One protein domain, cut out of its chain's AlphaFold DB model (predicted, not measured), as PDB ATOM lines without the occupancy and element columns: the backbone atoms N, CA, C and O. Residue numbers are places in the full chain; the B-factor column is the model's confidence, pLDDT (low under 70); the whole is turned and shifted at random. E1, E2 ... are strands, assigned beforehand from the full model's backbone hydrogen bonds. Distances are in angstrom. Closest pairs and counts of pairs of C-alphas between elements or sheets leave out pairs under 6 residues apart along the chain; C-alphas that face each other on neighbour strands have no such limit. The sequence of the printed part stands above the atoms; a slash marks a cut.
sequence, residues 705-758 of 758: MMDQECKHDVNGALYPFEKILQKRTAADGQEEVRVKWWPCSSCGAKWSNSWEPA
ATOM      1  N   MET A 705      -0.093 -66.358 -74.078       51.16
ATOM      2  CA  MET A 705      -0.123 -65.210 -75.002       51.16
ATOM      3  C   MET A 705       1.153 -64.345 -74.953       51.16
ATOM      4  O   MET A 705       1.487 -63.676 -75.920       51.16
ATOM      5  N   MET A 706       1.860 -64.357 -73.824       51.25
ATOM      6  CA  MET A 706       3.118 -63.645 -73.577       51.25
ATOM      7  C   MET A 706       4.352 -64.514 -73.890       51.25
ATOM      8  O   MET A 706       5.468 -64.001 -73.927       51.25
ATOM      9  N   ASP A 707       4.146 -65.810 -74.132       56.25
ATOM     10  CA  ASP A 707       5.146 -66.816 -74.511       56.25
ATOM     11  C   ASP A 707       4.920 -67.335 -75.952       56.25
ATOM     12  O   ASP A 707       5.535 -68.312 -76.366       56.25
ATOM     13  N   GLN A 708       4.027 -66.690 -76.711       61.44
ATOM     14  CA  GLN A 708       3.854 -66.893 -78.150       61.44
ATOM     15  C   GLN A 708       4.694 -65.875 -78.927       61.44
ATOM     16  O   GLN A 708       4.704 -64.688 -78.593       61.44
ATOM     17  N   GLU A 709       5.376 -66.357 -79.962       64.50
ATOM     18  CA  GLU A 709       6.188 -65.533 -80.855       64.50
ATOM     19  C   GLU A 709       5.311 -64.742 -81.838       64.50
ATOM     20  O   GLU A 709       4.256 -65.201 -82.290       64.50
ATOM     21  N   CYS A 710       5.744 -63.520 -82.140       71.75
ATOM     22  CA  CYS A 710       5.126 -62.634 -83.113       71.75
ATOM     23  C   CYS A 710       5.191 -63.248 -84.522       71.75
ATOM     24  O   CYS A 710       6.238 -63.737 -84.933       71.75
ATOM     25  N   LYS A 711       4.075 -63.195 -85.260       66.56
ATOM     26  CA  LYS A 711       3.964 -63.641 -86.664       66.56
ATOM     27  C   LYS A 711       3.883 -62.493 -87.682       66.56
ATOM     28  O   LYS A 711       3.562 -62.736 -88.839       66.56
ATOM     29  N   HIS A 712       4.101 -61.254 -87.251       72.31
ATOM     30  CA  HIS A 712       4.340 -60.159 -88.192       72.31
ATOM     31  C   HIS A 712       5.782 -60.265 -88.701       72.31
ATOM     32  O   HIS A 712       6.618 -60.851 -88.013       72.31
ATOM     33  N   ASP A 713       6.068 -59.712 -89.876       59.47
ATOM     34  CA  ASP A 713       7.437 -59.620 -90.385       59.47
ATOM     35  C   ASP A 713       8.204 -58.489 -89.673       59.47
ATOM     36  O   ASP A 713       7.627 -57.451 -89.332       59.47
ATOM     37  N   VAL A 714       9.493 -58.710 -89.420       58.97
ATOM     38  CA  VAL A 714      10.429 -57.708 -88.887       58.97
ATOM     39  C   VAL A 714      10.841 -56.747 -90.004       58.97
ATOM     40  O   VAL A 714      10.923 -55.538 -89.792       58.97
ATOM     41  N   ASN A 715      11.046 -57.282 -91.209       55.38
ATOM     42  CA  ASN A 715      11.841 -56.656 -92.267       55.38
ATOM     43  C   ASN A 715      11.169 -55.432 -92.917       55.38
ATOM     44  O   ASN A 715      11.830 -54.638 -93.579       55.38
ATOM     45  N   GLY A 716       9.857 -55.266 -92.725       55.25
ATOM     46  CA  GLY A 716       9.071 -54.181 -93.317       55.25
ATOM     47  C   GLY A 716       9.029 -52.869 -92.524       55.25
ATOM     48  O   GLY A 716       8.488 -51.887 -93.035       55.25
ATOM     49  N   ALA A 717       9.534 -52.808 -91.281       54.59
ATOM     50  CA  ALA A 717       9.456 -51.585 -90.475       54.59
ATOM     51  C   ALA A 717      10.558 -51.451 -89.408       54.59
ATOM     52  O   ALA A 717      10.935 -52.407 -88.739       54.59
ATOM     53  N   LEU A 718      11.005 -50.210 -89.179       57.88
ATOM     54  CA  LEU A 718      11.985 -49.853 -88.146       57.88
ATOM     55  C   LEU A 718      11.396 -49.995 -86.730       57.88
ATOM     56  O   LEU A 718      10.918 -49.029 -86.125       57.88
ATOM     57  N   TYR A 719      11.425 -51.211 -86.188       64.50
ATOM     58  CA  TYR A 719      11.017 -51.492 -84.814       64.50
ATOM     59  C   TYR A 719      12.136 -51.167 -83.806       64.50
ATOM     60  O   TYR A 719      13.297 -51.492 -84.041       64.50
ATOM     61  N   PRO A 720      11.830 -50.568 -82.640       71.94
ATOM     62  CA  PRO A 720      12.817 -50.421 -81.574       71.94
ATOM     63  C   PRO A 720      13.224 -51.777 -80.983       71.94
ATOM     64  O   PRO A 720      12.370 -52.620 -80.688       71.94
ATOM     65  N   PHE A 721      14.514 -51.948 -80.690       76.56
ATOM     66  CA  PHE A 721      15.021 -53.076 -79.909       76.56
ATOM     67  C   PHE A 721      15.260 -52.723 -78.432       76.56
ATOM     68  O   PHE A 721      15.408 -51.561 -78.058       76.56
ATOM     69  N   GLU A 722      15.249 -53.740 -77.568       82.81
ATOM     70  CA  GLU A 722      15.524 -53.613 -76.131       82.81
ATOM     71  C   GLU A 722      17.032 -53.599 -75.863       82.81
ATOM     72  O   GLU A 722      17.507 -52.788 -75.071       82.81
ATOM     73  N   LYS A 723      17.783 -54.498 -76.516       84.50
ATOM     74  CA  LYS A 723      19.253 -54.538 -76.486       84.50
ATOM     75  C   LYS A 723      19.836 -55.463 -77.556       84.50
ATOM     76  O   LYS A 723      19.202 -56.442 -77.945       84.50
ATOM     77  N   ILE A 724      21.086 -55.208 -77.931       88.44
ATOM     78  CA  ILE A 724      21.946 -56.192 -78.601       88.44
ATOM     79  C   ILE A 724      22.367 -57.251 -77.565       88.44
ATOM     80  O   ILE A 724      22.594 -56.941 -76.393       88.44
ATOM     81  N   LEU A 725      22.426 -58.515 -77.983       87.88
ATOM     82  CA  LEU A 725      22.808 -59.664 -77.156       87.88
ATOM     83  C   LEU A 725      24.202 -60.197 -77.493       87.88
ATOM     84  O   LEU A 725      24.920 -60.631 -76.596       87.88
ATOM     85  N   GLN A 726      24.544 -60.237 -78.781       86.88
ATOM     86  CA  GLN A 726      25.768 -60.834 -79.324       86.88
ATOM     87  C   GLN A 726      26.168 -60.070 -80.598       86.88
ATOM     88  O   GLN A 726      25.309 -59.457 -81.231       86.88
ATOM     89  N   LYS A 727      27.441 -60.138 -80.994       90.38
ATOM     90  CA  LYS A 727      27.935 -59.749 -82.325       90.38
ATOM     91  C   LYS A 727      28.584 -60.959 -82.999       90.38
ATOM     92  O   LYS A 727      29.100 -61.828 -82.294       90.38
ATOM     93  N   ARG A 728      28.570 -61.010 -84.332       84.50
ATOM     94  CA  ARG A 728      29.374 -61.936 -85.146       84.50
ATOM     95  C   ARG A 728      29.774 -61.271 -86.458       84.50
ATOM     96  O   ARG A 728      29.110 -60.342 -86.900       84.50
ATOM     97  N   THR A 729      30.804 -61.802 -87.100       87.31
ATOM     98  CA  THR A 729      31.005 -61.620 -88.541       87.31
ATOM     99  C   THR A 729      30.324 -62.793 -89.246       87.31
ATOM    100  O   THR A 729      30.500 -63.944 -88.834       87.31
ATOM    101  N   ALA A 730      29.500 -62.513 -90.250       81.31
ATOM    102  CA  ALA A 730      28.887 -63.512 -91.112       81.31
ATOM    103  C   ALA A 730      29.910 -64.074 -92.122       81.31
ATOM    104  O   ALA A 730      31.029 -63.577 -92.253       81.31
ATOM    105  N   ALA A 731      29.554 -65.164 -92.808       79.00
ATOM    106  CA  ALA A 731      30.477 -65.896 -93.688       79.00
ATOM    107  C   ALA A 731      30.849 -65.138 -94.982       79.00
ATOM    108  O   ALA A 731      31.787 -65.527 -95.672       79.00
ATOM    109  N   ASP A 732      30.124 -64.065 -95.289       80.25
ATOM    110  CA  ASP A 732      30.363 -63.102 -96.368       80.25
ATOM    111  C   ASP A 732      31.217 -61.891 -95.928       80.25
ATOM    112  O   ASP A 732      31.556 -61.042 -96.752       80.25
ATOM    113  N   GLY A 733      31.579 -61.812 -94.643       82.00
ATOM    114  CA  GLY A 733      32.349 -60.716 -94.058       82.00
ATOM    115  C   GLY A 733      31.519 -59.576 -93.456       82.00
ATOM    116  O   GLY A 733      32.116 -58.647 -92.911       82.00
ATOM    117  N   GLN A 734      30.181 -59.615 -93.503       78.56
ATOM    118  CA  GLN A 734      29.352 -58.569 -92.889       78.56
ATOM    119  C   GLN A 734      29.345 -58.681 -91.354       78.56
ATOM    120  O   GLN A 734      29.331 -59.783 -90.804       78.56
ATOM    121  N   GLU A 735      29.348 -57.555 -90.632       85.75
ATOM    122  CA  GLU A 735      29.037 -57.578 -89.197       85.75
ATOM    123  C   GLU A 735      27.526 -57.733 -88.993       85.75
ATOM    124  O   GLU A 735      26.728 -56.989 -89.560       85.75
ATOM    125  N   GLU A 736      27.145 -58.657 -88.113       89.62
ATOM    126  CA  GLU A 736      25.772 -58.843 -87.663       89.62
ATOM    127  C   GLU A 736      25.665 -58.727 -86.136       89.62
ATOM    128  O   GLU A 736      26.493 -59.239 -85.366       89.62
ATOM    129  N   VAL A 737      24.576 -58.115 -85.682       89.44
ATOM    130  CA  VAL A 737      24.171 -58.002 -84.280       89.44
ATOM    131  C   VAL A 737      22.994 -58.927 -83.999       89.44
ATOM    132  O   VAL A 737      21.999 -58.948 -84.718       89.44
ATOM    133  N   ARG A 738      23.056 -59.689 -82.905       87.88
ATOM    134  CA  ARG A 738      21.902 -60.463 -82.441       87.88
ATOM    135  C   ARG A 738      21.012 -59.587 -81.583       87.88
ATOM    136  O   ARG A 738      21.429 -59.160 -80.503       87.88
ATOM    137  N   VAL A 739      19.787 -59.355 -82.026       88.44
ATOM    138  CA  VAL A 739      18.894 -58.353 -81.442       88.44
ATOM    139  C   VAL A 739      17.877 -59.003 -80.503       88.44
ATOM    140  O   VAL A 739      17.332 -60.070 -80.781       88.44
ATOM    141  N   LYS A 740      17.602 -58.355 -79.363       87.88
ATOM    142  CA  LYS A 740      16.412 -58.617 -78.545       87.88
ATOM    143  C   LYS A 740      15.394 -57.506 -78.778       87.88
ATOM    144  O   LYS A 740      15.602 -56.381 -78.327       87.88
ATOM    145  N   TRP A 741      14.284 -57.825 -79.426       84.62
ATOM    146  CA  TRP A 741      13.223 -56.869 -79.752       84.62
ATOM    147  C   TRP A 741      12.333 -56.494 -78.560       84.62
ATOM    148  O   TRP A 741      12.123 -57.297 -77.643       84.62
ATOM    149  N   TRP A 742      11.735 -55.298 -78.605       82.50
ATOM    150  CA  TRP A 742      10.572 -54.983 -77.765       82.50
ATOM    151  C   TRP A 742       9.334 -55.775 -78.229       82.50
ATOM    152  O   TRP A 742       9.248 -56.142 -79.401       82.50
ATOM    153  N   PRO A 743       8.338 -56.035 -77.357       80.44
ATOM    154  CA  PRO A 743       7.093 -56.681 -77.767       80.44
ATOM    155  C   PRO A 743       6.390 -55.908 -78.890       80.44
ATOM    156  O   PRO A 743       6.340 -54.678 -78.868       80.44
ATOM    157  N   CYS A 744       5.821 -56.634 -79.852       80.00
ATOM    158  CA  CYS A 744       5.169 -56.082 -81.034       80.00
ATOM    159  C   CYS A 744       4.108 -55.036 -80.660       80.00
ATOM    160  O   CYS A 744       3.175 -55.325 -79.909       80.00
ATOM    161  N   SER A 745       4.209 -53.834 -81.230       73.94
ATOM    162  CA  SER A 745       3.267 -52.732 -80.994       73.94
ATOM    163  C   SER A 745       1.831 -53.061 -81.424       73.94
ATOM    164  O   SER A 745       0.887 -52.567 -80.807       73.94
ATOM    165  N   SER A 746       1.659 -53.928 -82.428       71.94
ATOM    166  CA  SER A 746       0.355 -54.321 -82.980       71.94
ATOM    167  C   SER A 746      -0.382 -55.378 -82.146       71.94
ATOM    168  O   SER A 746      -1.604 -55.310 -82.028       71.94
ATOM    169  N   CYS A 747       0.322 -56.358 -81.556       78.31
ATOM    170  CA  CYS A 747      -0.313 -57.491 -80.853       78.31
ATOM    171  C   CYS A 747       0.197 -57.780 -79.429       78.31
ATOM    172  O   CYS A 747      -0.404 -58.592 -78.726       78.31
ATOM    173  N   GLY A 748       1.281 -57.143 -78.980       71.56
ATOM    174  CA  GLY A 748       1.881 -57.347 -77.655       71.56
ATOM    175  C   GLY A 748       2.648 -58.664 -77.466       71.56
ATOM    176  O   GLY A 748       3.143 -58.911 -76.365       71.56
ATOM    177  N   ALA A 749       2.758 -59.502 -78.502       78.56
ATOM    178  CA  ALA A 749       3.591 -60.706 -78.492       78.56
ATOM    179  C   ALA A 749       5.089 -60.350 -78.471       78.56
ATOM    180  O   ALA A 749       5.487 -59.285 -78.945       78.56
ATOM    181  N   LYS A 750       5.935 -61.244 -77.948       76.69
ATOM    182  CA  LYS A 750       7.398 -61.111 -78.067       76.69
ATOM    183  C   LYS A 750       7.829 -61.567 -79.462       76.69
ATOM    184  O   LYS A 750       7.218 -62.479 -80.009       76.69
ATOM    185  N   TRP A 751       8.888 -60.992 -80.015       78.44
ATOM    186  CA  TRP A 751       9.555 -61.555 -81.194       78.44
ATOM    187  C   TRP A 751      10.665 -62.518 -80.751       78.44
ATOM    188  O   TRP A 751      11.117 -62.462 -79.602       78.44
ATOM    189  N   SER A 752      11.097 -63.395 -81.653       79.88
ATOM    190  CA  SER A 752      12.303 -64.210 -81.492       79.88
ATOM    191  C   SER A 752      13.568 -63.344 -81.639       79.88
ATOM    192  O   SER A 752      13.531 -62.273 -82.237       79.88
ATOM    193  N   ASN A 753      14.701 -63.778 -81.070       86.25
ATOM    194  CA  ASN A 753      15.964 -63.027 -81.156       86.25
ATOM    195  C   ASN A 753      16.708 -63.358 -82.464       86.25
ATOM    196  O   ASN A 753      17.485 -64.327 -82.499       86.25
ATOM    197  N   SER A 754      16.454 -62.566 -83.504       83.12
ATOM    198  CA  SER A 754      17.086 -62.632 -84.827       83.12
ATOM    199  C   SER A 754      18.524 -62.084 -84.840       83.12
ATOM    200  O   SER A 754      19.012 -61.532 -83.848       83.12
ATOM    201  N   TRP A 755      19.214 -62.304 -85.960       84.00
ATOM    202  CA  TRP A 755      20.453 -61.617 -86.322       84.00
ATOM    203  C   TRP A 755      20.119 -60.589 -87.400       84.00
ATOM    204  O   TRP A 755      19.455 -60.938 -88.370       84.00
ATOM    205  N   GLU A 756      20.580 -59.359 -87.207       83.19
ATOM    206  CA  GLU A 756      20.407 -58.227 -88.120       83.19
ATOM    207  C   GLU A 756      21.794 -57.712 -88.542       83.19
ATOM    208  O   GLU A 756      22.740 -57.880 -87.764       83.19
ATOM    209  N   PRO A 757      21.952 -57.057 -89.706       79.50
ATOM    210  CA  PRO A 757      23.172 -56.306 -90.013       79.50
ATOM    211  C   PRO A 757      23.448 -55.224 -88.945       79.50
ATOM    212  O   PRO A 757      22.514 -54.680 -88.348       79.50
ATOM    213  N   ALA A 758      24.733 -54.981 -88.663       72.25
ATOM    214  CA  ALA A 758      25.220 -54.205 -87.510       72.25
ATOM    215  C   ALA A 758      25.142 -52.671 -87.626       72.25
ATOM    216  O   ALA A 758      25.273 -52.137 -88.748       72.25
TER     217      ALA A 758
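This is residues 705 to 758 of the 758 residues of the protein "uncharacterized protein LOC105908401 isoform X2" of Clupea harengus (UniProt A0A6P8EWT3). With little regular structure, this elongated model runs from loops, residues 705 to 720, into a bent hairpin, E1 and E2, at one end, with short E3 beside E2. The 54 printed residues include three named strands, E1, E2, E3 in chain and sheet order, antiparallel; the class is all strand, with only 19 residues named. It is only just compact, close to loose: radius of gyration of the C-alphas 12.1 A, spans 37 by 20 by 16 A.

E1, residues 721 to 729, bends by 61 degrees at residue 725. E1 and E2, residues 735 to 741, form an antiparallel hairpin; N 725 and O 738 are within hydrogen-bond range, 2.8 A. E2 and E3, residues 755 to 757, form another; N 737 to O 756 is 2.8 A. Together they are a meander, successive antiparallel neighbours.

First to last C-alpha, E1 spans 20.1 A from (15.021, -53.076, -79.909), E2 18.4 A, E3 7.0 A to (23.172, -56.306, -90.013).

The farthest C-alphas, Met 705 and Gly 733, are 37.9 A apart. The printed part has no cut. Link E2 to E3 is long. Residues 705 to 709, 711 and 713 to 719 have pLDDT under 70.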